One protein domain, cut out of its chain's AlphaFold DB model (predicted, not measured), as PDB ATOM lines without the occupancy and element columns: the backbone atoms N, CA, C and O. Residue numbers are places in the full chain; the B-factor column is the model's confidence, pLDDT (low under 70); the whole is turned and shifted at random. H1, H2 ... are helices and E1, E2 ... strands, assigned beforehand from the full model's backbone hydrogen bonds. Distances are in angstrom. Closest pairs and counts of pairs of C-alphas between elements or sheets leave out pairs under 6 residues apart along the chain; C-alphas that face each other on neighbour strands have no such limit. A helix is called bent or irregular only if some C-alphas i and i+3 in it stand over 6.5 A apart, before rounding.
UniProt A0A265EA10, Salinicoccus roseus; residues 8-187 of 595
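This is residues 8 to 187 of the 595 residues of a protein of Salinicoccus roseus (UniProt A0A265EA10). The model is a small head with one long arm: a three-stranded parallel sheet, E1, E2 and E3, forms the head with helices H1, H2, H5, H6, H7 and H8 round it, and the long helical hairpin of H3b and H4 runs away from it, its tip, residues 79 to 88, standing free. H2 and H5 pack together between the sheet and the hairpin, near the mean of the C-alphas. The printed part has 180 residues with eight named helices and three named strands, in the order H1 E1 H2 H3 H4 H5 E2 H6 E3 H7 H8; the sheet runs E1, E2, E3, and the class is mostly helix. The whole is extended, with a radius of gyration of the C-alphas of 24.8 A, and spans 81 by 37 by 27 A, the hairpin making the length.

In the sheet, E2, residues 133 to 137, is the inner strand, and E1, residues 24 to 28, and E3, residues 164 to 167, are the edge strands. E1 and E2 are parallel at 22 degrees, with N 28 and O 136 at 2.8 A and N 134 and O 24 at 3.0 A, within hydrogen-bond range. E2 and E3 are parallel at 15 degrees, with N 135 and O 164 at 2.8 A. H6, residues 145 to 158, is on the sheet but only grazes it with residues 151 to 158; E2, H6 and E3 form a strand-helix-strand unit, two parallel neighbour strands with a helix between, and its crossover is right-handed. H2, residues 38 to 47, also only grazes the sheet, with residues 42 to 47. H1, residues 8 to 19, is only just on the sheet, with 5 pairs of C-alphas within 10 A, and only grazes it. H5, residues 114 to 126, touches H2 at a steep tilt of 38 degrees, only just steep, the same way; the closest C-alphas, those of Thr 41 and Ser 121, are 5.3 A apart. With residues 122 to 126 alone H5 touches H6, closest at the C-alphas of Arg 126 and Leu 157, 4.9 A. H8, residues 182 to 186, only just touches H6, with 3 pairs of C-alphas within 8 A, the closest those of Asn 156 and Ile 186, 6.8 A. H7, residues 171 to 176, touches no helix and is not on the sheet. H3, residues 49 to 78, was assigned as one helix by its hydrogen bonds but is bent: C-alphas 56 and 59 are 6.8 A apart, and the arms H3a, residues 49 to 56, and H3b, residues 59 to 78, stand at a steep tilt of 47 degrees. H2 and H3a touch only at the corner, and only just, with 3 pairs of C-alphas within 8 A, the closest those of Lys 45 and Phe 52, 5.6 A. H3b and H4, residues 86 to 112, are a hairpin: they touch, opposite ways at a shallow tilt of 10 degrees, with the C-alphas of Tyr 59 and Phe 111 closest at 6.5 A. E1, H2, H3, H4, H5 and E2 form a second strand-helix-strand unit. Every O i to N i+4 pair is within hydrogen-bond range in H1, H2, H3a, H3b, H4, H5, H6 and H7; in H8 it is 0 of 1, beside 2 of 2 O i to N i+3 pairs.

E1 begins at C-alpha 24, (314.543, 248.272, 337.067), and is 13.1 A long; E2 is 13.0 A and E3 10.1 A. H4 measures 38.6 A from C-alpha 86 to C-alpha 112, at (286.010, 234.576, 337.537), and H3b 28.9 A. H6 is 19.8 A, H5 18.1 A, H1 16.4 A and H2 14.4 A; H3a, H7 and H8 are shorter. H1 begins at C-alpha 8, (310.877, 268.798, 340.662).

The two C-alphas farthest apart, those of Gly 8 and Thr 83, are 82.2 A apart. The printed part has no cut, and no link is long. The mean pLDDT of the printed part is 73.4; 61 residues are under 70, among them residues 31 to 39, 73 to 94 and 173 to 186.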
ATOM      1  N   GLY A   8     309.862 269.162 339.662       62.19
ATOM      2  CA  GLY A   8     310.877 268.798 340.662       62.19
ATOM      3  C   GLY A   8     310.807 267.333 341.114       62.19
ATOM      4  O   GLY A   8     311.842 266.673 341.214       62.19
ATOM      5  N   LYS A   9     309.591 266.784 341.278       71.38
ATOM      6  CA  LYS A   9     309.374 265.341 341.520       71.38
ATOM      7  C   LYS A   9     309.995 264.502 340.392       71.38
ATOM      8  O   LYS A   9     310.780 263.588 340.642       71.38
ATOM      9  N   THR A  10     309.691 264.857 339.142       72.00
ATOM     10  CA  THR A  10     310.186 264.176 337.938       72.00
ATOM     11  C   THR A  10     311.706 264.287 337.811       72.00
ATOM     12  O   THR A  10     312.368 263.284 337.559       72.00
ATOM     13  N   TYR A  11     312.276 265.470 338.054       71.88
ATOM     14  CA  TYR A  11     313.721 265.687 338.050       71.88
ATOM     15  C   TYR A  11     314.425 264.805 339.087       71.88
ATOM     16  O   TYR A  11     315.398 264.126 338.757       71.88
ATOM     17  N   PHE A  12     313.911 264.752 340.319       77.25
ATOM     18  CA  PHE A  12     314.456 263.890 341.367       77.25
ATOM     19  C   PHE A  12     314.421 262.409 340.964       77.25
ATOM     20  O   PHE A  12     315.442 261.721 341.058       77.25
ATOM     21  N   LEU A  13     313.281 261.924 340.458       80.75
ATOM     22  CA  LEU A  13     313.140 260.541 340.001       80.75
ATOM     23  C   LEU A  13     314.066 260.223 338.818       80.75
ATOM     24  O   LEU A  13     314.663 259.147 338.791       80.75
ATOM     25  N   ASN A  14     314.253 261.155 337.881       81.88
ATOM     26  CA  ASN A  14     315.178 260.999 336.757       81.88
ATOM     27  C   ASN A  14     316.636 260.939 337.228       81.88
ATOM     28  O   ASN A  14     317.354 260.000 336.887       81.88
ATOM     29  N   ARG A  15     317.054 261.853 338.110       80.69
ATOM     30  CA  ARG A  15     318.379 261.828 338.755       80.69
ATOM     31  C   ARG A  15     318.627 260.520 339.507       80.69
ATOM     32  O   ARG A  15     319.734 259.980 339.469       80.69
ATOM     33  N   LEU A  16     317.613 260.005 340.201       83.38
ATOM     34  CA  LEU A  16     317.688 258.729 340.910       83.38
ATOM     35  C   LEU A  16     317.897 257.563 339.926       83.38
ATOM     36  O   LEU A  16     318.765 256.717 340.161       83.38
ATOM     37  N   ARG A  17     317.171 257.550 338.799       85.88
ATOM     38  CA  ARG A  17     317.332 256.555 337.720       85.88
ATOM     39  C   ARG A  17     318.724 256.603 337.104       85.88
ATOM     40  O   ARG A  17     319.364 255.565 336.950       85.88
ATOM     41  N   GLU A  18     319.228 257.799 336.816       85.69
ATOM     42  CA  GLU A  18     320.570 257.999 336.261       85.69
ATOM     43  C   GLU A  18     321.672 257.488 337.187       85.69
ATOM     44  O   GLU A  18     322.624 256.856 336.727       85.69
ATOM     45  N   LYS A  19     321.544 257.738 338.494       85.62
ATOM     46  CA  LYS A  19     322.529 257.295 339.489       85.62
ATOM     47  C   LYS A  19     322.406 255.817 339.847       85.62
ATOM     48  O   LYS A  19     323.354 255.246 340.382       85.62
ATOM     49  N   SER A  20     321.268 255.182 339.572       86.69
ATOM     50  CA  SER A  20     321.010 253.803 339.992       86.69
ATOM     51  C   SER A  20     320.484 252.901 338.870       86.69
ATOM     52  O   SER A  20     319.633 252.037 339.071       86.69
ATOM     53  N   LYS A  21     321.127 253.017 337.699       86.38
ATOM     54  CA  LYS A  21     320.869 252.249 336.459       86.38
ATOM     55  C   LYS A  21     320.806 250.726 336.613       86.38
ATOM     56  O   LYS A  21     320.245 250.051 335.759       86.38
ATOM     57  N   LYS A  22     321.389 250.170 337.679       87.25
ATOM     58  CA  LYS A  22     321.353 248.728 337.971       87.25
ATOM     59  C   LYS A  22     319.964 248.216 338.368       87.25
ATOM     60  O   LYS A  22     319.751 247.008 338.357       87.25
ATOM     61  N   TYR A  23     319.049 249.106 338.754       88.62
ATOM     62  CA  TYR A  23     317.695 248.738 339.151       88.62
ATOM     63  C   TYR A  23     316.694 248.974 338.025       88.62
ATOM     64  O   TYR A  23     316.758 249.970 337.306       88.62
ATOM     65  N   LYS A  24     315.713 248.076 337.920       89.50
ATOM     66  CA  LYS A  24     314.543 248.272 337.067       89.50
ATOM     67  C   LYS A  24     313.428 248.943 337.863       89.50
ATOM     68  O   LYS A  24     313.049 248.475 338.934       89.50
ATOM     69  N   TYR A  25     312.866 250.004 337.306       89.38
ATOM     70  CA  TYR A  25     311.782 250.749 337.930       89.38
ATOM     71  C   TYR A  25     310.423 250.207 337.496       89.38
ATOM     72  O   TYR A  25     310.205 249.938 336.314       89.38
ATOM     73  N   ILE A  26     309.523 250.022 338.461       87.69
ATOM     74  CA  ILE A  26     308.107 249.744 338.225       87.69
ATOM     75  C   ILE A  26     307.337 250.977 338.678       87.69
ATOM     76  O   ILE A  26     307.257 251.246 339.875       87.69
ATOM     77  N   GLU A  27     306.780 251.707 337.721       86.50
ATOM     78  CA  GLU A  27     305.929 252.861 337.992       86.50
ATOM     79  C   GLU A  27     304.489 252.415 338.251       86.50
ATOM     80  O   GLU A  27     303.877 251.668 337.476       86.50
ATOM     81  N   MET A  28     303.951 252.881 339.368       82.38
ATOM     82  CA  MET A  28     302.560 252.733 339.741       82.38
ATOM     83  C   MET A  28     301.953 254.125 339.826       82.38
ATOM     84  O   MET A  28     302.062 254.802 340.845       82.38
ATOM     85  N   ASP A  29     301.353 254.537 338.716       73.81
ATOM     86  CA  ASP A  29     300.451 255.677 338.677       73.81
ATOM     87  C   ASP A  29     299.036 255.197 339.015       73.81
ATOM     88  O   ASP A  29     298.594 254.169 338.486       73.81
ATOM     89  N   PHE A  30     298.391 255.912 339.931       70.88
ATOM     90  CA  PHE A  30     297.009 255.701 340.354       70.88
ATOM     91  C   PHE A  30     296.138 256.945 340.118       70.88
ATOM     92  O   PHE A  30     294.983 256.999 340.539       70.88
ATOM     93  N   TRP A  31     296.684 257.968 339.461       62.94
ATOM     94  CA  TRP A  31     295.960 259.178 339.122       62.94
ATOM     95  C   TRP A  31     294.901 258.886 338.049       62.94
ATOM     96  O   TRP A  31     295.217 258.448 336.945       62.94
ATOM     97  N   GLY A  32     293.631 259.149 338.366       56.72
ATOM     98  CA  GLY A  32     292.510 258.970 337.434       56.72
ATOM     99  C   GLY A  32     291.966 257.541 337.320       56.72
ATOM    100  O   GLY A  32     291.066 257.311 336.514       56.72
ATOM    101  N   GLU A  33     292.455 256.593 338.124       58.38
ATOM    102  CA  GLU A  33     291.862 255.258 338.250       58.38
ATOM    103  C   GLU A  33     291.075 255.170 339.570       58.38
ATOM    104  O   GLU A  33     291.625 255.428 340.640       58.38
ATOM    105  N   GLU A  34     289.785 254.808 339.525       53.81
ATOM    106  CA  GLU A  34     289.021 254.519 340.749       53.81
ATOM    107  C   GLU A  34     289.624 253.298 341.456       53.81
ATOM    108  O   GLU A  34     289.550 252.163 340.962       53.81
ATOM    109  N   ILE A  35     290.201 253.533 342.637       55.56
ATOM    110  CA  ILE A  35     290.858 252.526 343.467       55.56
ATOM    111  C   ILE A  35     289.772 251.651 344.155       55.56
ATOM    112  O   ILE A  35     289.564 251.660 345.360       55.56
ATOM    113  N   SER A  36     289.106 250.795 343.376       54.03
ATOM    114  CA  SER A  36     288.209 249.722 343.861       54.03
ATOM    115  C   SER A  36     288.963 248.396 344.096       54.03
ATOM    116  O   SER A  36     290.151 248.295 343.800       54.03
ATOM    117  N   GLU A  37     288.311 247.328 344.582       50.34
ATOM    118  CA  GLU A  37     288.890 245.972 344.801       50.34
ATOM    119  C   GLU A  37     289.787 245.445 343.645       50.34
ATOM    120  O   GLU A  37     290.676 244.610 343.834       50.34
ATOM    121  N   LYS A  38     289.635 246.008 342.441       57.28
ATOM    122  CA  LYS A  38     290.479 245.835 341.249       57.28
ATOM    123  C   LYS A  38     291.955 246.263 341.417       57.28
ATOM    124  O   LYS A  38     292.780 245.856 340.594       57.28
ATOM    125  N   ASN A  39     292.341 246.989 342.469       69.75
ATOM    126  CA  ASN A  39     293.724 247.467 342.649       69.75
ATOM    127  C   ASN A  39     294.742 246.377 342.931       69.75
ATOM    128  O   ASN A  39     295.833 246.400 342.361       69.75
ATOM    129  N   PHE A  40     294.411 245.403 343.787       76.06
ATOM    130  CA  PHE A  40     295.322 244.284 344.044       76.06
ATOM    131  C   PHE A  40     295.619 243.548 342.736       76.06
ATOM    132  O   PHE A  40     296.764 243.197 342.460       76.06
ATOM    133  N   THR A  41     294.601 243.379 341.895       77.56
ATOM    134  CA  THR A  41     294.695 242.755 340.572       77.56
ATOM    135  C   THR A  41     295.583 243.564 339.622       77.56
ATOM    136  O   THR A  41     296.481 243.002 338.988       77.56
ATOM    137  N   LEU A  42     295.395 244.885 339.549       78.62
ATOM    138  CA  LEU A  42     296.217 245.774 338.722       78.62
ATOM    139  C   LEU A  42     297.690 245.764 339.156       78.62
ATOM    140  O   LEU A  42     298.595 245.636 338.328       78.62
ATOM    141  N   ILE A  43     297.933 245.856 340.459       81.81
ATOM    142  CA  ILE A  43     299.277 245.891 341.032       81.81
ATOM    143  C   ILE A  43     299.962 244.537 340.851       81.81
ATOM    144  O   ILE A  43     301.106 244.485 340.399       81.81
ATOM    145  N   ALA A  44     299.258 243.428 341.089       84.75
ATOM    146  CA  ALA A  44     299.772 242.087 340.814       84.75
ATOM    147  C   ALA A  44     300.135 241.905 339.330       84.75
ATOM    148  O   ALA A  44     301.191 241.343 339.024       84.75
ATOM    149  N   LYS A  45     299.317 242.435 338.409       83.94
ATOM    150  CA  LYS A  45     299.597 242.443 336.967       83.94
ATOM    151  C   LYS A  45     300.862 243.242 336.631       83.94
ATOM    152  O   LYS A  45     301.659 242.769 335.824       83.94
ATOM    153  N   LYS A  46     301.080 244.413 337.249       85.06
ATOM    154  CA  LYS A  46     302.303 245.221 337.051       85.06
ATOM    155  C   LYS A  46     303.550 244.546 337.652       85.06
ATOM    156  O   LYS A  46     304.619 244.582 337.048       85.06
ATOM    157  N   LEU A  47     303.422 243.887 338.806       86.12
ATOM    158  CA  LEU A  47     304.543 243.267 339.526       86.12
ATOM    159  C   LEU A  47     304.987 241.916 338.945       86.12
ATOM    160  O   LEU A  47     306.186 241.679 338.769       86.12
ATOM    161  N   LYS A  48     304.038 241.016 338.657       85.19
ATOM    162  CA  LYS A  48     304.290 239.672 338.105       85.19
ATOM    163  C   LYS A  48     303.355 239.389 336.918       85.19
ATOM    164  O   LYS A  48     302.490 238.516 337.024       85.19
ATOM    165  N   PRO A  49     303.549 240.059 335.764       83.94
ATOM    166  CA  PRO A  49     302.651 239.936 334.610       83.94
ATOM    167  C   PRO A  49     302.527 238.495 334.106       83.94
ATOM    168  O   PRO A  49     301.433 238.056 333.774       83.94
ATOM    169  N   VAL A  50     303.628 237.737 334.117       84.12
ATOM    170  CA  VAL A  50     303.660 236.335 333.674       84.12
ATOM    171  C   VAL A  50     302.840 235.432 334.601       84.12
ATOM    172  O   VAL A  50     301.974 234.698 334.138       84.12
ATOM    173  N   CYS A  51     303.048 235.514 335.920       83.00
ATOM    174  CA  CYS A  51     302.267 234.726 336.882       83.00
ATOM    175  C   CYS A  51     300.779 235.093 336.832       83.00
ATOM    176  O   CYS A  51     299.920 234.216 336.869       83.00
ATOM    177  N   PHE A  52     300.479 236.387 336.706       81.94
ATOM    178  CA  PHE A  52     299.112 236.870 336.561       81.94
ATOM    179  C   PHE A  52     298.451 236.332 335.280       81.94
ATOM    180  O   PHE A  52     297.301 235.896 335.302       81.94
ATOM    181  N   PHE A  53     299.193 236.297 334.172       80.56
ATOM    182  CA  PHE A  53     298.735 235.722 332.911       80.56
ATOM    183  C   PHE A  53     298.427 234.224 333.034       80.56
ATOM    184  O   PHE A  53     297.357 233.797 332.607       80.56
ATOM    185  N   TYR A  54     299.286 233.441 333.699       80.25
ATOM    186  CA  TYR A  54     299.010 232.023 333.966       80.25
ATOM    187  C   TYR A  54     297.751 231.814 334.810       80.25
ATOM    188  O   TYR A  54     296.992 230.889 334.536       80.25
ATOM    189  N   TYR A  55     297.468 232.680 335.787       76.31
ATOM    190  CA  TYR A  55     296.207 232.590 336.529       76.31
ATOM    191  C   TYR A  55     294.987 232.870 335.663       76.31
ATOM    192  O   TYR A  55     293.976 232.188 335.813       76.31
ATOM    193  N   LYS A  56     295.093 233.814 334.725       72.44
ATOM    194  CA  LYS A  56     294.025 234.069 333.756       72.44
ATOM    195  C   LYS A  56     293.834 232.883 332.799       72.44
ATOM    196  O   LYS A  56     292.706 232.577 332.429       72.44
ATOM    197  N   LEU A  57     294.921 232.201 332.430       74.19
ATOM    198  CA  LEU A  57     294.895 231.024 331.557       74.19
ATOM    199  C   LEU A  57     294.584 229.701 332.270       74.19
ATOM    200  O   LEU A  57     294.321 228.705 331.596       74.19
ATOM    201  N   ALA A  58     294.578 229.660 333.601       73.81
ATOM    202  CA  ALA A  58     294.321 228.430 334.346       73.81
ATOM    203  C   ALA A  58     292.952 227.829 333.988       73.81
ATOM    204  O   ALA A  58     292.865 226.639 333.704       73.81
ATOM    205  N   TYR A  59     291.910 228.663 333.907       71.62
ATOM    206  CA  TYR A  59     290.565 228.226 333.525       71.62
ATOM    207  C   TYR A  59     290.504 227.598 332.118       71.62
ATOM    208  O   TYR A  59     290.152 226.421 332.032       71.62
ATOM    209  N   PRO A  60     290.890 228.283 331.016       67.75
ATOM    210  CA  PRO A  60     290.840 227.678 329.682       67.75
ATOM    211  C   PRO A  60     291.739 226.442 329.556       67.75
ATOM    212  O   PRO A  60     291.377 225.500 328.860       67.75
ATOM    213  N   THR A  61     292.869 226.396 330.270       69.94
ATOM    214  CA  THR A  61     293.745 225.213 330.276       69.94
ATOM    215  C   THR A  61     293.047 224.006 330.909       69.94
ATOM    216  O   THR A  61     293.098 222.913 330.355       69.94
ATOM    217  N   ILE A  62     292.337 224.203 332.026       73.19
ATOM    218  CA  ILE A  62     291.530 223.151 332.665       73.19
ATOM    219  C   ILE A  62     290.422 222.672 331.718       73.19
ATOM    220  O   ILE A  62     290.224 221.467 331.588       73.19
ATOM    221  N   VAL A  63     289.751 223.586 331.006       71.88
ATOM    222  CA  VAL A  63     288.715 223.229 330.017       71.88
ATOM    223  C   VAL A  63     289.280 222.333 328.913       71.88
ATOM    224  O   VAL A  63     288.682 221.309 328.587       71.88
ATOM    225  N   ILE A  64     290.450 222.680 328.368       73.00
ATOM    226  CA  ILE A  64     291.119 221.894 327.321       73.00
ATOM    227  C   ILE A  64     291.506 220.505 327.843       73.00
ATOM    228  O   ILE A  64     291.266 219.516 327.155       73.00
ATOM    229  N   ILE A  65     292.058 220.410 329.059       74.56
ATOM    230  CA  ILE A  65     292.433 219.125 329.672       74.56
ATOM    231  C   ILE A  65     291.200 218.238 329.860       74.56
ATOM    232  O   ILE A  65     291.232 217.069 329.485       74.56
ATOM    233  N   ILE A  66     290.104 218.789 330.388       76.06
ATOM    234  CA  ILE A  66     288.847 218.051 330.560       76.06
ATOM    235  C   ILE A  66     288.325 217.579 329.198       76.06
ATOM    236  O   ILE A  66     287.991 216.407 329.052       76.06
ATOM    237  N   SER A  67     288.330 218.448 328.181       67.50
ATOM    238  CA  SER A  67     287.932 218.083 326.816       67.50
ATOM    239  C   SER A  67     288.779 216.944 326.247       67.50
ATOM    240  O   SER A  67     288.229 216.010 325.674       67.50
ATOM    241  N   ALA A  68     290.101 216.989 326.424       70.94
ATOM    242  CA  ALA A  68     291.004 215.942 325.958       70.94
ATOM    243  C   ALA A  68     290.754 214.604 326.676       70.94
ATOM    244  O   ALA A  68     290.733 213.560 326.028       70.94
ATOM    245  N   VAL A  69     290.502 214.633 327.991       74.12
ATOM    246  CA  VAL A  69     290.134 213.438 328.771       74.12
ATOM    247  C   VAL A  69     288.813 212.849 328.276       74.12
ATOM    248  O   VAL A  69     288.710 211.636 328.148       74.12
ATOM    249  N   ILE A  70     287.825 213.679 327.932       69.94
ATOM    250  CA  ILE A  70     286.546 213.209 327.373       69.94
ATOM    251  C   ILE A  70     286.748 212.541 326.024       69.94
ATOM    252  O   ILE A  70     286.217 211.457 325.802       69.94
ATOM    253  N   THR A  71     287.504 213.170 325.123       70.12
ATOM    254  CA  THR A  71     287.799 212.594 323.808       70.12
ATOM    255  C   THR A  71     288.536 211.264 323.956       70.12
ATOM    256  O   THR A  71     288.179 210.295 323.292       70.12
ATOM    257  N   PHE A  72     289.499 211.187 324.877       70.12
ATOM    258  CA  PHE A  72     290.231 209.961 325.185       70.12
ATOM    259  C   PHE A  72     289.328 208.861 325.762       70.12
ATOM    260  O   PHE A  72     289.371 207.726 325.297       70.12
ATOM    261  N   LEU A  73     288.471 209.189 326.733       66.69
ATOM    262  CA  LEU A  73     287.510 208.238 327.295       66.69
ATOM    263  C   LEU A  73     286.511 207.771 326.234       66.69
ATOM    264  O   LEU A  73     286.268 206.578 326.120       66.69
ATOM    265  N   SER A  74     285.979 208.684 325.420       67.50
ATOM    266  CA  SER A  74     285.034 208.352 324.344       67.50
ATOM    267  C   SER A  74     285.654 207.385 323.335       67.50
ATOM    268  O   SER A  74     284.991 206.438 322.935       67.50
ATOM    269  N   TYR A  75     286.932 207.582 322.992       66.69
ATOM    270  CA  TYR A  75     287.699 206.668 322.145       66.69
ATOM    271  C   TYR A  75     287.872 205.279 322.788       66.69
ATOM    272  O   TYR A  75     287.655 204.261 322.135       66.69
ATOM    273  N   LEU A  76     288.187 205.216 324.088       64.44
ATOM    274  CA  LEU A  76     288.280 203.940 324.813       64.44
ATOM    275  C   LEU A  76     286.940 203.192 324.901       64.44
ATOM    276  O   LEU A  76     286.936 201.967 324.944       64.44
ATOM    277  N   PHE A  77     285.810 203.905 324.931       63.38
ATOM    278  CA  PHE A  77     284.473 203.299 324.972       63.38
ATOM    279  C   PHE A  77     283.927 202.898 323.590       63.38
ATOM    280  O   PHE A  77     282.898 202.224 323.533       63.38
ATOM    281  N   THR A  78     284.581 203.287 322.490       59.53
ATOM    282  CA  THR A  78     284.204 202.879 321.124       59.53
ATOM    283  C   THR A  78     284.890 201.599 320.641       59.53
ATOM    284  O   THR A  78     284.335 200.929 319.775       59.53
ATOM    285  N   ASP A  79     286.038 201.221 321.215       53.78
ATOM    286  CA  ASP A  79     286.730 199.968 320.885       53.78
ATOM    287  C   ASP A  79     286.155 198.797 321.712       53.78
ATOM    288  O   ASP A  79     286.569 198.564 322.843       53.78
ATOM    289  N   ASP A  80     285.160 198.101 321.143       54.47
ATOM    290  CA  ASP A  80     284.703 196.701 321.344       54.47
ATOM    291  C   ASP A  80     284.599 196.061 322.756       54.47
ATOM    292  O   ASP A  80     284.228 194.892 322.876       54.47
ATOM    293  N   LEU A  81     284.840 196.779 323.855       53.25
ATOM    294  CA  LEU A  81     284.876 196.198 325.207       53.25
ATOM    295  C   LEU A  81     283.539 196.243 325.965       53.25
ATOM    296  O   LEU A  81     283.422 195.618 327.018       53.25
ATOM    297  N   PHE A  82     282.509 196.917 325.441       51.91
ATOM    298  CA  PHE A  82     281.176 196.970 326.057       51.91
ATOM    299  C   PHE A  82     280.059 196.782 325.024       51.91
ATOM    300  O   PHE A  82     279.425 197.731 324.562       51.91
ATOM    301  N   THR A  83     279.770 195.523 324.698       49.50
ATOM    302  CA  THR A  83     278.594 195.082 323.928       49.50
ATOM    303  C   THR A  83     277.300 195.211 324.745       49.50
ATOM    304  O   THR A  83     276.597 194.232 324.993       49.50
ATOM    305  N   THR A  84     276.968 196.418 325.194       52.75
ATOM    306  CA  THR A  84     275.665 196.730 325.794       52.75
ATOM    307  C   THR A  84     275.054 197.921 325.077       52.75
ATOM    308  O   THR A  84     275.707 198.944 324.921       52.75
ATOM    309  N   SER A  85     273.815 197.722 324.618       55.72
ATOM    310  CA  SER A  85     272.972 198.566 323.763       55.72
ATOM    311  C   SER A  85     273.492 199.971 323.405       55.72
ATOM    312  O   SER A  85     273.778 200.805 324.260       55.72
ATOM    313  N   VAL A  86     273.470 200.294 322.110       56.25
ATOM    314  CA  VAL A  86     273.772 201.634 321.560       56.25
ATOM    315  C   VAL A  86     273.033 202.762 322.314       56.25
ATOM    316  O   VAL A  86     273.538 203.874 322.444       56.25
ATOM    317  N   PHE A  87     271.861 202.462 322.883       51.97
ATOM    318  CA  PHE A  87     271.057 203.399 323.665       51.97
ATOM    319  C   PHE A  87     271.653 203.731 325.048       51.97
ATOM    320  O   PHE A  87     271.638 204.894 325.452       51.97
ATOM    321  N   THR A  88     272.215 202.749 325.766       58.19
ATOM    322  CA  THR A  88     272.870 202.979 327.067       58.19
ATOM    323  C   THR A  88     274.168 203.765 326.914       58.19
ATOM    324  O   THR A  88     274.417 204.674 327.703       58.19
ATOM    325  N   ASN A  89     274.944 203.506 325.857       60.94
ATOM    326  CA  ASN A  89     276.202 204.219 325.613       60.94
ATOM    327  C   ASN A  89     275.968 205.699 325.260       60.94
ATOM    328  O   ASN A  89     276.650 206.573 325.794       60.94
ATOM    329  N   ASN A  90     274.942 206.014 324.462       61.78
ATOM    330  CA  ASN A  90     274.624 207.403 324.109       61.78
ATOM    331  C   ASN A  90     274.110 208.224 325.304       61.78
ATOM    332  O   ASN A  90     274.474 209.390 325.449       61.78
ATOM    333  N   MET A  91     273.313 207.625 326.196       62.06
ATOM    334  CA  MET A  91     272.819 208.314 327.398       62.06
ATOM    335  C   MET A  91     273.938 208.600 328.405       62.06
ATOM    336  O   MET A  91     273.941 209.660 329.030       62.06
ATOM    337  N   VAL A  92     274.920 207.700 328.522       66.12
ATOM    338  CA  VAL A  92     276.114 207.912 329.354       66.12
ATOM    339  C   VAL A  92     276.950 209.075 328.815       66.12
ATOM    340  O   VAL A  92     277.322 209.959 329.584       66.12
ATOM    341  N   ILE A  93     277.176 209.145 327.498       68.00
ATOM    342  CA  ILE A  93     277.912 210.252 326.864       68.00
ATOM    343  C   ILE A  93     277.201 211.595 327.090       68.00
ATOM    344  O   ILE A  93     277.840 212.573 327.477       68.00
ATOM    345  N   ILE A  94     275.877 211.642 326.910       69.69
ATOM    346  CA  ILE A  94     275.073 212.852 327.145       69.69
ATOM    347  C   ILE A  94     275.128 213.270 328.623       69.69
ATOM    348  O   ILE A  94     275.308 214.450 328.922       69.69
ATOM    349  N   PHE A  95     275.027 212.320 329.557       70.38
ATOM    350  CA  PHE A  95     275.135 212.599 330.989       70.38
ATOM    351  C   PHE A  95     276.507 213.179 331.358       70.38
ATOM    352  O   PHE A  95     276.575 214.201 332.041       70.38
ATOM    353  N   PHE A  96     277.598 212.587 330.862       67.69
ATOM    354  CA  PHE A  96     278.942 213.128 331.070       67.69
ATOM    355  C   PHE A  96     279.098 214.513 330.435       67.69
ATOM    356  O   PHE A  96     279.653 215.404 331.073       67.69
ATOM    357  N   PHE A  97     278.548 214.743 329.240       71.44
ATOM    358  CA  PHE A  97     278.547 216.065 328.614       71.44
ATOM    359  C   PHE A  97     277.880 217.119 329.512       71.44
ATOM    360  O   PHE A  97     278.485 218.155 329.786       71.44
ATOM    361  N   PHE A  98     276.685 216.844 330.043       73.75
ATOM    362  CA  PHE A  98     276.006 217.765 330.960       73.75
ATOM    363  C   PHE A  98     276.742 217.939 332.295       73.75
ATOM    364  O   PHE A  98     276.838 219.066 332.781       73.75
ATOM    365  N   LEU A  99     277.314 216.870 332.860       71.88
ATOM    366  CA  LEU A  99     278.136 216.938 334.075       71.88
ATOM    367  C   LEU A  99     279.359 217.842 333.864       71.88
ATOM    368  O   LEU A  99     279.716 218.634 334.733       71.88
ATOM    369  N   ILE A 100     279.977 217.761 332.690       68.81
ATOM    370  CA  ILE A 100     281.124 218.583 332.320       68.81
ATOM    371  C   ILE A 100     280.714 220.026 332.067       68.81
ATOM    372  O   ILE A 100     281.381 220.918 332.574       68.81
ATOM    373  N   VAL A 101     279.618 220.288 331.353       73.06
ATOM    374  CA  VAL A 101     279.105 221.659 331.189       73.06
ATOM    375  C   VAL A 101     278.792 222.278 332.555       73.06
ATOM    376  O   VAL A 101     279.171 223.423 332.800       73.06
ATOM    377  N   ALA A 102     278.192 221.518 333.475       73.00
ATOM    378  CA  ALA A 102     277.933 221.963 334.842       73.00
ATOM    379  C   ALA A 102     279.231 222.253 335.619       73.00
ATOM    380  O   ALA A 102     279.348 223.312 336.236       73.00
ATOM    381  N   LEU A 103     280.236 221.372 335.535       70.25
ATOM    382  CA  LEU A 103     281.555 221.603 336.135       70.25
ATOM    383  C   LEU A 103     282.243 222.829 335.527       70.25
ATOM    384  O   LEU A 103     282.799 223.636 336.262       70.25
ATOM    385  N   LEU A 104     282.189 223.011 334.208       69.00
ATOM    386  CA  LEU A 104     282.778 224.159 333.519       69.00
ATOM    387  C   LEU A 104     282.123 225.472 333.947       69.00
ATOM    388  O   LEU A 104     282.839 226.434 334.208       69.00
ATOM    389  N   LEU A 105     280.796 225.510 334.084       70.12
ATOM    390  CA  LEU A 105     280.082 226.670 334.625       70.12
ATOM    391  C   LEU A 105     280.507 226.953 336.074       70.12
ATOM    392  O   LEU A 105     280.885 228.077 336.389       70.12
ATOM    393  N   GLN A 106     280.581 225.924 336.920       68.31
ATOM    394  CA  GLN A 106     281.009 226.066 338.313       68.31
ATOM    395  C   GLN A 106     282.477 226.516 338.439       68.31
ATOM    396  O   GLN A 106     282.815 227.346 339.283       68.31
ATOM    397  N   PHE A 107     283.365 226.019 337.572       68.88
ATOM    398  CA  PHE A 107     284.759 226.451 337.504       68.88
ATOM    399  C   PHE A 107     284.898 227.858 336.922       68.88
ATOM    400  O   PHE A 107     285.760 228.609 337.375       68.88
ATOM    401  N   LYS A 108     284.063 228.248 335.953       67.56
ATOM    402  CA  LYS A 108     284.039 229.612 335.419       67.56
ATOM    403  C   LYS A 108     283.712 230.585 336.536       67.56
ATOM    404  O   LYS A 108     284.472 231.527 336.744       67.56
ATOM    405  N   ASP A 109     282.657 230.302 337.288       65.25
ATOM    406  CA  ASP A 109     282.215 231.142 338.396       65.25
ATOM    407  C   ASP A 109     283.269 231.180 339.513       65.25
ATOM    408  O   ASP A 109     283.566 232.245 340.046       65.25
ATOM    409  N   TYR A 110     283.949 230.061 339.788       68.62
ATOM    410  CA  TYR A 110     285.054 230.002 340.752       68.62
ATOM    411  C   TYR A 110     286.309 230.779 340.306       68.62
ATOM    412  O   TYR A 110     286.957 231.448 341.106       68.62
ATOM    413  N   PHE A 111     286.710 230.699 339.035       65.06
ATOM    414  CA  PHE A 111     287.915 231.382 338.545       65.06
ATOM    415  C   PHE A 111     287.672 232.842 338.152       65.06
ATOM    416  O   PHE A 111     288.624 233.622 338.134       65.06
ATOM    417  N   SER A 112     286.429 233.205 337.839       64.19
ATOM    418  CA  SER A 112     286.010 234.576 337.537       64.19
ATOM    419  C   SER A 112     285.441 235.321 338.741       64.19
ATOM    420  O   SER A 112     285.146 236.506 338.600       64.19
ATOM    421  N   SER A 113     285.312 234.685 339.914       73.06
ATOM    422  CA  SER A 113     284.843 235.406 341.095       73.06
ATOM    423  C   SER A 113     285.843 236.506 341.494       73.06
ATOM    424  O   SER A 113     287.061 236.259 341.536       73.06
ATOM    425  N   PRO A 114     285.352 237.725 341.787       70.75
ATOM    426  CA  PRO A 114     286.189 238.836 342.237       70.75
ATOM    427  C   PRO A 114     287.047 238.453 343.451       70.75
ATOM    428  O   PRO A 114     288.261 238.661 343.431       70.75
ATOM    429  N   ASP A 115     286.450 237.769 344.429       76.94
ATOM    430  CA  ASP A 115     287.090 237.372 345.689       76.94
ATOM    431  C   ASP A 115     288.307 236.458 345.488       76.94
ATOM    432  O   ASP A 115     289.337 236.588 346.156       76.94
ATOM    433  N   ILE A 116     288.217 235.500 344.558       78.25
ATOM    434  CA  ILE A 116     289.299 234.537 344.314       78.25
ATOM    435  C   ILE A 116     290.439 235.204 343.548       78.25
ATOM    436  O   ILE A 116     291.615 234.964 343.857       78.25
ATOM    437  N   LEU A 117     290.115 236.055 342.571       77.81
ATOM    438  CA  LEU A 117     291.105 236.858 341.855       77.81
ATOM    439  C   LEU A 117     291.827 237.817 342.802       77.81
ATOM    440  O   LEU A 117     293.057 237.903 342.759       77.81
ATOM    441  N   GLU A 118     291.100 238.469 343.706       80.12
ATOM    442  CA  GLU A 118     291.675 239.353 344.713       80.12
ATOM    443  C   GLU A 118     292.579 238.576 345.682       80.12
ATOM    444  O   GLU A 118     293.738 238.950 345.880       80.12
ATOM    445  N   LYS A 119     292.118 237.441 346.225       84.19
ATOM    446  CA  LYS A 119     292.908 236.589 347.132       84.19
ATOM    447  C   LYS A 119     294.214 236.118 346.489       84.19
ATOM    448  O   LYS A 119     295.272 236.153 347.123       84.19
ATOM    449  N   ARG A 120     294.171 235.697 345.221       82.25
ATOM    450  CA  ARG A 120     295.376 235.306 344.467       82.25
ATOM    451  C   ARG A 120     296.294 236.493 344.208       82.25
ATOM    452  O   ARG A 120     297.506 236.357 344.353       82.25
ATOM    453  N   SER A 121     295.733 237.650 343.876       84.50
ATOM    454  CA  SER A 121     296.497 238.878 343.655       84.50
ATOM    455  C   SER A 121     297.206 239.336 344.931       84.50
ATOM    456  O   SER A 121     298.410 239.586 344.897       84.50
ATOM    457  N   LYS A 122     296.525 239.312 346.086       85.75
ATOM    458  CA  LYS A 122     297.133 239.539 347.410       85.75
ATOM    459  C   LYS A 122     298.288 238.573 347.676       85.75
ATOM    460  O   LYS A 122     299.345 238.997 348.137       85.75
ATOM    461  N   ASN A 123     298.131 237.292 347.336       85.69
ATOM    462  CA  ASN A 123     299.198 236.302 347.488       85.69
ATOM    463  C   ASN A 123     300.398 236.568 346.554       85.69
ATOM    464  O   ASN A 123     301.544 236.391 346.960       85.69
ATOM    465  N   LEU A 124     300.166 237.018 345.314       86.00
ATOM    466  CA  LEU A 124     301.248 237.411 344.401       86.00
ATOM    467  C   LEU A 124     302.038 238.608 344.917       86.00
ATOM    468  O   LEU A 124     303.264 238.597 344.820       86.00
ATOM    469  N   ILE A 125     301.328 239.608 345.437       87.12
ATOM    470  CA  ILE A 125     301.898 240.824 346.019       87.12
ATOM    471  C   ILE A 125     302.723 240.461 347.255       87.12
ATOM    472  O   ILE A 125     303.893 240.818 347.325       87.12
ATOM    473  N   ARG A 126     302.162 239.671 348.179       86.50
ATOM    474  CA  ARG A 126     302.853 239.230 349.401       86.50
ATOM    475  C   ARG A 126     304.128 238.433 349.117       86.50
ATOM    476  O   ARG A 126     305.117 238.574 349.823       86.50
ATOM    477  N   ASN A 127     304.109 237.601 348.076       85.50
ATOM    478  CA  ASN A 127     305.262 236.799 347.654       85.50
ATOM    479  C   ASN A 127     306.103 237.498 346.573       85.50
ATOM    480  O   ASN A 127     306.891 236.856 345.863       85.50
ATOM    481  N   PHE A 128     305.890 238.795 346.348       86.50
ATOM    482  CA  PHE A 128     306.752 239.577 345.482       86.50
ATOM    483  C   PHE A 128     308.043 239.889 346.229       86.50
ATOM    484  O   PHE A 128     308.024 240.473 347.307       86.50
ATOM    485  N   SER A 129     309.163 239.479 345.644       84.38
ATOM    486  CA  SER A 129     310.486 239.691 346.208       84.38
ATOM    487  C   SER A 129     311.459 239.851 345.055       84.38
ATOM    488  O   SER A 129     311.742 238.884 344.345       84.38
ATOM    489  N   ASP A 130     311.912 241.078 344.809       82.81
ATOM    490  CA  ASP A 130     312.861 241.362 343.732       82.81
ATOM    491  C   ASP A 130     313.834 242.474 344.133       82.81
ATOM    492  O   ASP A 130     313.532 243.666 344.062       82.81
ATOM    493  N   LYS A 131     315.049 242.068 344.520       83.44
ATOM    494  CA  LYS A 131     316.105 242.982 344.982       83.44
ATOM    495  C   LYS A 131     316.588 243.943 343.895       83.44
ATOM    496  O   LYS A 131     317.156 244.986 344.233       83.44
ATOM    497  N   ASN A 132     316.368 243.603 342.624       86.81
ATOM    498  CA  ASN A 132     316.816 244.381 341.472       86.81
ATOM    499  C   ASN A 132     315.744 245.353 340.973       86.81
ATOM    500  O   ASN A 132     315.968 246.045 339.976       86.81
ATOM    501  N   LYS A 133     314.597 245.439 341.653       88.62
ATOM    502  CA  LYS A 133     313.523 246.353 341.287       88.62
ATOM    503  C   LYS A 133     313.266 247.407 342.353       88.62
ATOM    504  O   LYS A 133     313.418 247.160 343.548       88.62
ATOM    505  N   ILE A 134     312.875 248.585 341.883       89.31
ATOM    506  CA  ILE A 134     312.380 249.685 342.707       89.31
ATOM    507  C   ILE A 134     310.951 249.978 342.262       89.31
ATOM    508  O   ILE A 134     310.697 250.196 341.077       89.31
ATOM    509  N   ILE A 135     310.024 249.962 343.209       89.56
ATOM    510  CA  ILE A 135     308.622 250.306 342.991       89.56
ATOM    511  C   ILE A 135     308.462 251.795 343.295       89.56
ATOM    512  O   ILE A 135     308.806 252.225 344.393       89.56
ATOM    513  N   ILE A 136     307.967 252.571 342.334       88.06
ATOM    514  CA  ILE A 136     307.631 253.986 342.518       88.06
ATOM    515  C   ILE A 136     306.111 254.103 342.549       88.06
ATOM    516  O   ILE A 136     305.450 253.703 341.594       88.06
ATOM    517  N   ILE A 137     305.586 254.661 343.633       85.00
ATOM    518  CA  ILE A 137     304.185 255.041 343.793       85.00
ATOM    519  C   ILE A 137     304.151 256.568 343.753       85.00
ATOM    520  O   ILE A 137     304.614 257.208 344.700       85.00
ATOM    521  N   ASP A 138     303.682 257.134 342.643       81.12
ATOM    522  CA  ASP A 138     303.617 258.588 342.452       81.12
ATOM    523  C   ASP A 138     302.223 259.137 342.781       81.12
ATOM    524  O   ASP A 138     301.249 258.386 342.838       81.12
ATOM    525  N   ASP A 139     302.154 260.448 343.024       75.62
ATOM    526  CA  ASP A 139     300.924 261.204 343.287       75.62
ATOM    527  C   ASP A 139     300.029 260.576 344.380       75.62
ATOM    528  O   ASP A 139     298.798 260.609 344.345       75.62
ATOM    529  N   PHE A 140     300.668 260.046 345.425       77.75
ATOM    530  CA  PHE A 140     299.983 259.436 346.564       77.75
ATOM    531  C   PHE A 140     299.099 260.441 347.332       77.75
ATOM    532  O   PHE A 140     298.067 260.091 347.901       77.75
ATOM    533  N   ASP A 141     299.481 261.719 347.339       74.62
ATOM    534  CA  ASP A 141     298.740 262.822 347.963       74.62
ATOM    535  C   ASP A 141     297.447 263.197 347.229       74.62
ATOM    536  O   ASP A 141     296.590 263.884 347.779       74.62
ATOM    537  N   ARG A 142     297.300 262.729 345.997       74.75
ATOM    538  CA  ARG A 142     296.301 263.202 345.047       74.75
ATOM    539  C   ARG A 142     295.073 262.293 344.926       74.75
ATOM    540  O   ARG A 142     294.046 262.722 344.411       74.75
ATOM    541  N   ILE A 143     295.172 261.061 345.412       76.19
ATOM    542  CA  ILE A 143     294.062 260.104 345.503       76.19
ATOM    543  C   ILE A 143     293.241 260.322 346.788       76.19
ATOM    544  O   ILE A 143     293.722 260.942 347.743       76.19
ATOM    545  N   SER A 144     291.996 259.831 346.818       76.44
ATOM    546  CA  SER A 144     291.096 260.021 347.965       76.44
ATOM    547  C   SER A 144     291.639 259.367 349.246       76.44
ATOM    548  O   SER A 144     292.433 258.426 349.194       76.44
ATOM    549  N   SER A 145     291.198 259.817 350.424       76.19
ATOM    550  CA  SER A 145     291.628 259.232 351.706       76.19
ATOM    551  C   SER A 145     291.331 257.730 351.808       76.19
ATOM    552  O   SER A 145     292.156 256.971 352.318       76.19
ATOM    553  N   GLN A 146     290.184 257.284 351.284       75.19
ATOM    554  CA  GLN A 146     289.808 255.866 351.256       75.19
ATOM    555  C   GLN A 146     290.761 255.056 350.367       75.19
ATOM    556  O   GLN A 146     291.214 253.968 350.728       75.19
ATOM    557  N   ASP A 147     291.124 255.628 349.227       76.88
ATOM    558  CA  ASP A 147     292.025 255.011 348.265       76.88
ATOM    559  C   ASP A 147     293.459 254.926 348.794       76.88
ATOM    560  O   ASP A 147     294.130 253.898 348.646       76.88
ATOM    561  N   ARG A 148     293.906 255.964 349.509       78.38
ATOM    562  CA  ARG A 148     295.174 255.947 350.247       78.38
ATOM    563  C   ARG A 148     295.221 254.805 351.257       78.38
ATOM    564  O   ARG A 148     296.237 254.117 351.326       78.38
ATOM    565  N   GLN A 149     294.149 254.563 352.018       75.62
ATOM    566  CA  GLN A 149     294.085 253.446 352.978       75.62
ATOM    567  C   GLN A 149     294.250 252.085 352.296       75.62
ATOM    568  O   GLN A 149     295.047 251.254 352.745       75.62
ATOM    569  N   ASN A 150     293.563 251.878 351.172       75.56
ATOM    570  CA  ASN A 150     293.698 250.663 350.370       75.56
ATOM    571  C   ASN A 150     295.136 250.486 349.857       75.56
ATOM    572  O   ASN A 150     295.711 249.396 349.944       75.56
ATOM    573  N   LEU A 151     295.756 251.569 349.384       79.88
ATOM    574  CA  LEU A 151     297.134 251.557 348.907       79.88
ATOM    575  C   LEU A 151     298.139 251.298 350.040       79.88
ATOM    576  O   LEU A 151     299.099 250.554 349.840       79.88
ATOM    577  N   TYR A 152     297.894 251.791 351.256       79.31
ATOM    578  CA  TYR A 152     298.707 251.434 352.420       79.31
ATOM    579  C   TYR A 152     298.641 249.942 352.750       79.31
ATOM    580  O   TYR A 152     299.676 249.344 353.053       79.31
ATOM    581  N   ALA A 153     297.465 249.312 352.657       78.25
ATOM    582  CA  ALA A 153     297.346 247.867 352.848       78.25
ATOM    583  C   ALA A 153     298.189 247.095 351.818       78.25
ATOM    584  O   ALA A 153     298.846 246.110 352.160       78.25
ATOM    585  N   ILE A 154     298.235 247.575 350.572       80.62
ATOM    586  CA  ILE A 154     299.086 247.007 349.522       80.62
ATOM    587  C   ILE A 154     300.572 247.210 349.829       80.62
ATOM    588  O   ILE A 154     301.343 246.256 349.731       80.62
ATOM    589  N   ILE A 155     300.986 248.420 350.216       83.00
ATOM    590  CA  ILE A 155     302.382 248.707 350.575       83.00
ATOM    591  C   ILE A 155     302.816 247.808 351.733       83.00
ATOM    592  O   ILE A 155     303.907 247.248 351.696       83.00
ATOM    593  N   ASN A 156     301.945 247.591 352.720       81.75
ATOM    594  CA  ASN A 156     302.219 246.689 353.832       81.75
ATOM    595  C   ASN A 156     302.399 245.230 353.374       81.75
ATOM    596  O   ASN A 156     303.273 244.535 353.880       81.75
ATOM    597  N   LEU A 157     301.631 244.764 352.380       83.06
ATOM    598  CA  LEU A 157     301.847 243.443 351.773       83.06
ATOM    599  C   LEU A 157     303.151 243.364 350.970       83.06
ATOM    600  O   LEU A 157     303.744 242.293 350.882       83.06
ATOM    601  N   LEU A 158     303.583 244.477 350.376       82.88
ATOM    602  CA  LEU A 158     304.849 244.577 349.649       82.88
ATOM    603  C   LEU A 158     306.055 244.760 350.565       82.88
ATOM    604  O   LEU A 158     307.182 244.569 350.098       82.88
ATOM    605  N   LYS A 159     305.848 245.134 351.833       75.31
ATOM    606  CA  LYS A 159     306.916 245.363 352.803       75.31
ATOM    607  C   LYS A 159     307.593 244.028 353.117       75.31
ATOM    608  O   LYS A 159     307.155 243.249 353.956       75.31
ATOM    609  N   SER A 160     308.663 243.759 352.383       71.44
ATOM    610  CA  SER A 160     309.628 242.701 352.648       71.44
ATOM    611  C   SER A 160     311.017 243.316 352.576       71.44
ATOM    612  O   SER A 160     311.233 244.248 351.798       71.44
ATOM    613  N   ASP A 161     311.976 242.756 353.309       63.62
ATOM    614  CA  ASP A 161     313.358 243.258 353.374       63.62
ATOM    615  C   ASP A 161     314.070 243.302 352.006       63.62
ATOM    616  O   ASP A 161     315.166 243.844 351.862       63.62
ATOM    617  N   GLN A 162     313.477 242.692 350.977       72.81
ATOM    618  CA  GLN A 162     314.032 242.623 349.630       72.81
ATOM    619  C   GLN A 162     313.468 243.685 348.681       72.81
ATOM    620  O   GLN A 162     314.108 243.978 347.667       72.81
ATOM    621  N   ASN A 163     312.307 244.263 348.992       82.06
ATOM    622  CA  ASN A 163     311.615 245.201 348.115       82.06
ATOM    623  C   ASN A 163     312.017 246.643 348.430       82.06
ATOM    624  O   ASN A 163     312.036 247.066 349.580       82.06
ATOM    625  N   LYS A 164     312.312 247.419 347.385       87.69
ATOM    626  CA  LYS A 164     312.581 248.858 347.493       87.69
ATOM    627  C   LYS A 164     311.356 249.606 346.995       87.69
ATOM    628  O   LYS A 164     311.005 249.467 345.824       87.69
ATOM    629  N   ILE A 165     310.710 250.370 347.867       87.44
ATOM    630  CA  ILE A 165     309.482 251.105 347.556       87.44
ATOM    631  C   ILE A 165     309.739 252.586 347.821       87.44
ATOM    632  O   ILE A 165     310.248 252.946 348.877       87.44
ATOM    633  N   ILE A 166     309.404 253.432 346.853       87.19
ATOM    634  CA  ILE A 166     309.470 254.887 346.953       87.19
ATOM    635  C   ILE A 166     308.050 255.406 346.771       87.19
ATOM    636  O   ILE A 166     307.438 255.171 345.732       87.19
ATOM    637  N   VAL A 167     307.537 256.099 347.784       84.25
ATOM    638  CA  VAL A 167     306.239 256.778 347.737       84.25
ATOM    639  C   VAL A 167     306.496 258.271 347.596       84.25
ATOM    640  O   VAL A 167     307.304 258.826 348.342       84.25
ATOM    641  N   VAL A 168     305.835 258.910 346.636       82.44
ATOM    642  CA  VAL A 168     306.002 260.331 346.328       82.44
ATOM    643  C   VAL A 168     304.671 261.051 346.534       82.44
ATOM    644  O   VAL A 168     303.646 260.650 345.988       82.44
ATOM    645  N   GLY A 169     304.687 262.138 347.305       77.81
ATOM    646  CA  GLY A 169     303.518 262.991 347.501       77.81
ATOM    647  C   GLY A 169     303.761 264.152 348.464       77.81
ATOM    648  O   GLY A 169     304.815 264.238 349.093       77.81
ATOM    649  N   ASP A 170     302.795 265.067 348.545       75.38
ATOM    650  CA  ASP A 170     302.764 266.167 349.512       75.38
ATOM    651  C   ASP A 170     302.544 265.642 350.937       75.38
ATOM    652  O   ASP A 170     301.470 265.147 351.291       75.38
ATOM    653  N   ILE A 171     303.573 265.795 351.771       71.56
ATOM    654  CA  ILE A 171     303.568 265.328 353.154       71.56
ATOM    655  C   ILE A 171     302.455 265.954 353.990       71.56
ATOM    656  O   ILE A 171     301.917 265.279 354.852       71.56
ATOM    657  N   ILE A 172     302.053 267.202 353.737       70.81
ATOM    658  CA  ILE A 172     301.007 267.858 354.535       70.81
ATOM    659  C   ILE A 172     299.653 267.202 354.260       70.81
ATOM    660  O   ILE A 172     298.833 267.044 355.164       70.81
ATOM    661  N   GLN A 173     299.412 266.812 353.008       69.75
ATOM    662  CA  GLN A 173     298.191 266.110 352.618       69.75
ATOM    663  C   GLN A 173     298.211 264.661 353.092       69.75
ATOM    664  O   GLN A 173     297.193 264.160 353.561       69.75
ATOM    665  N   ILE A 174     299.382 264.024 353.036       69.44
ATOM    666  CA  ILE A 174     299.585 262.690 353.587       69.44
ATOM    667  C   ILE A 174     299.349 262.720 355.104       69.44
ATOM    668  O   ILE A 174     298.540 261.937 355.584       69.44
ATOM    669  N   ASP A 175     299.938 263.665 355.846       65.38
ATOM    670  CA  ASP A 175     299.865 263.790 357.313       65.38
ATOM    671  C   ASP A 175     298.473 264.161 357.846       65.38
ATOM    672  O   ASP A 175     298.105 263.713 358.934       65.38
ATOM    673  N   LYS A 176     297.661 264.927 357.102       63.03
ATOM    674  CA  LYS A 176     296.279 265.269 357.506       63.03
ATOM    675  C   LYS A 176     295.379 264.040 357.671       63.03
ATOM    676  O   LYS A 176     294.487 264.046 358.524       63.03
ATOM    677  N   ASP A 177     295.665 262.983 356.919       58.41
ATOM    678  CA  ASP A 177     294.993 261.686 357.011       58.41
ATOM    679  C   ASP A 177     295.611 260.765 358.084       58.41
ATOM    680  O   ASP A 177     295.035 259.736 358.430       58.41
ATOM    681  N   ILE A 178     296.766 261.129 358.662       53.91
ATOM    682  CA  ILE A 178     297.565 260.320 359.609       53.91
ATOM    683  C   ILE A 178     297.177 260.587 361.069       53.91
ATOM    684  O   ILE A 178     298.002 260.509 361.979       53.91
ATOM    685  N   ARG A 179     295.896 260.830 361.359       51.97
ATOM    686  CA  ARG A 179     295.453 260.827 362.766       51.97
ATOM    687  C   ARG A 179     295.599 259.447 363.441       51.97
ATOM    688  O   ARG A 179     295.669 259.400 364.663       51.97
ATOM    689  N   ASP A 180     295.815 258.374 362.669       52.97
ATOM    690  CA  ASP A 180     295.901 256.992 363.175       52.97
ATOM    691  C   ASP A 180     297.316 256.384 363.286       52.97
ATOM    692  O   ASP A 180     297.465 255.212 363.635       52.97
ATOM    693  N   GLY A 181     298.396 257.116 362.988       55.56
ATOM    694  CA  GLY A 181     299.776 256.628 363.199       55.56
ATOM    695  C   GLY A 181     300.214 255.397 362.373       55.56
ATOM    696  O   GLY A 181     301.382 255.008 362.431       55.56
ATOM    697  N   PHE A 182     299.327 254.798 361.572       55.25
ATOM    698  CA  PHE A 182     299.586 253.614 360.741       55.25
ATOM    699  C   PHE A 182     300.663 253.870 359.679       55.25
ATOM    700  O   PHE A 182     301.571 253.064 359.491       55.25
ATOM    701  N   VAL A 183     300.626 255.042 359.051       58.94
ATOM    702  CA  VAL A 183     301.553 255.430 357.977       58.94
ATOM    703  C   VAL A 183     302.989 255.580 358.479       58.94
ATOM    704  O   VAL A 183     303.926 255.140 357.814       58.94
ATOM    705  N   ARG A 184     303.172 256.092 359.705       60.84
ATOM    706  CA  ARG A 184     304.499 256.196 360.339       60.84
ATOM    707  C   ARG A 184     305.163 254.835 360.558       60.84
ATOM    708  O   ARG A 184     306.382 254.775 360.605       60.84
ATOM    709  N   LYS A 185     304.392 253.745 360.676       62.50
ATOM    710  CA  LYS A 185     304.936 252.380 360.830       62.50
ATOM    711  C   LYS A 185     305.430 251.782 359.507       62.50
ATOM    712  O   LYS A 185     306.192 250.813 359.507       62.50
ATOM    713  N   ILE A 186     304.977 252.324 358.378       65.00
ATOM    714  CA  ILE A 186     305.287 251.800 357.045       65.00
ATOM    715  C   ILE A 186     306.494 252.526 356.438       65.00
ATOM    716  O   ILE A 186     307.284 251.878 355.755       65.00
ATOM    717  N   ILE A 187     306.673 253.817 356.731       71.25
ATOM    718  CA  ILE A 187     307.769 254.645 356.212       71.25
ATOM    719  C   ILE A 187     309.060 254.393 357.003       71.25
ATOM    720  O   ILE A 187     309.161 254.777 358.164       71.25
TER     721      ILE A 187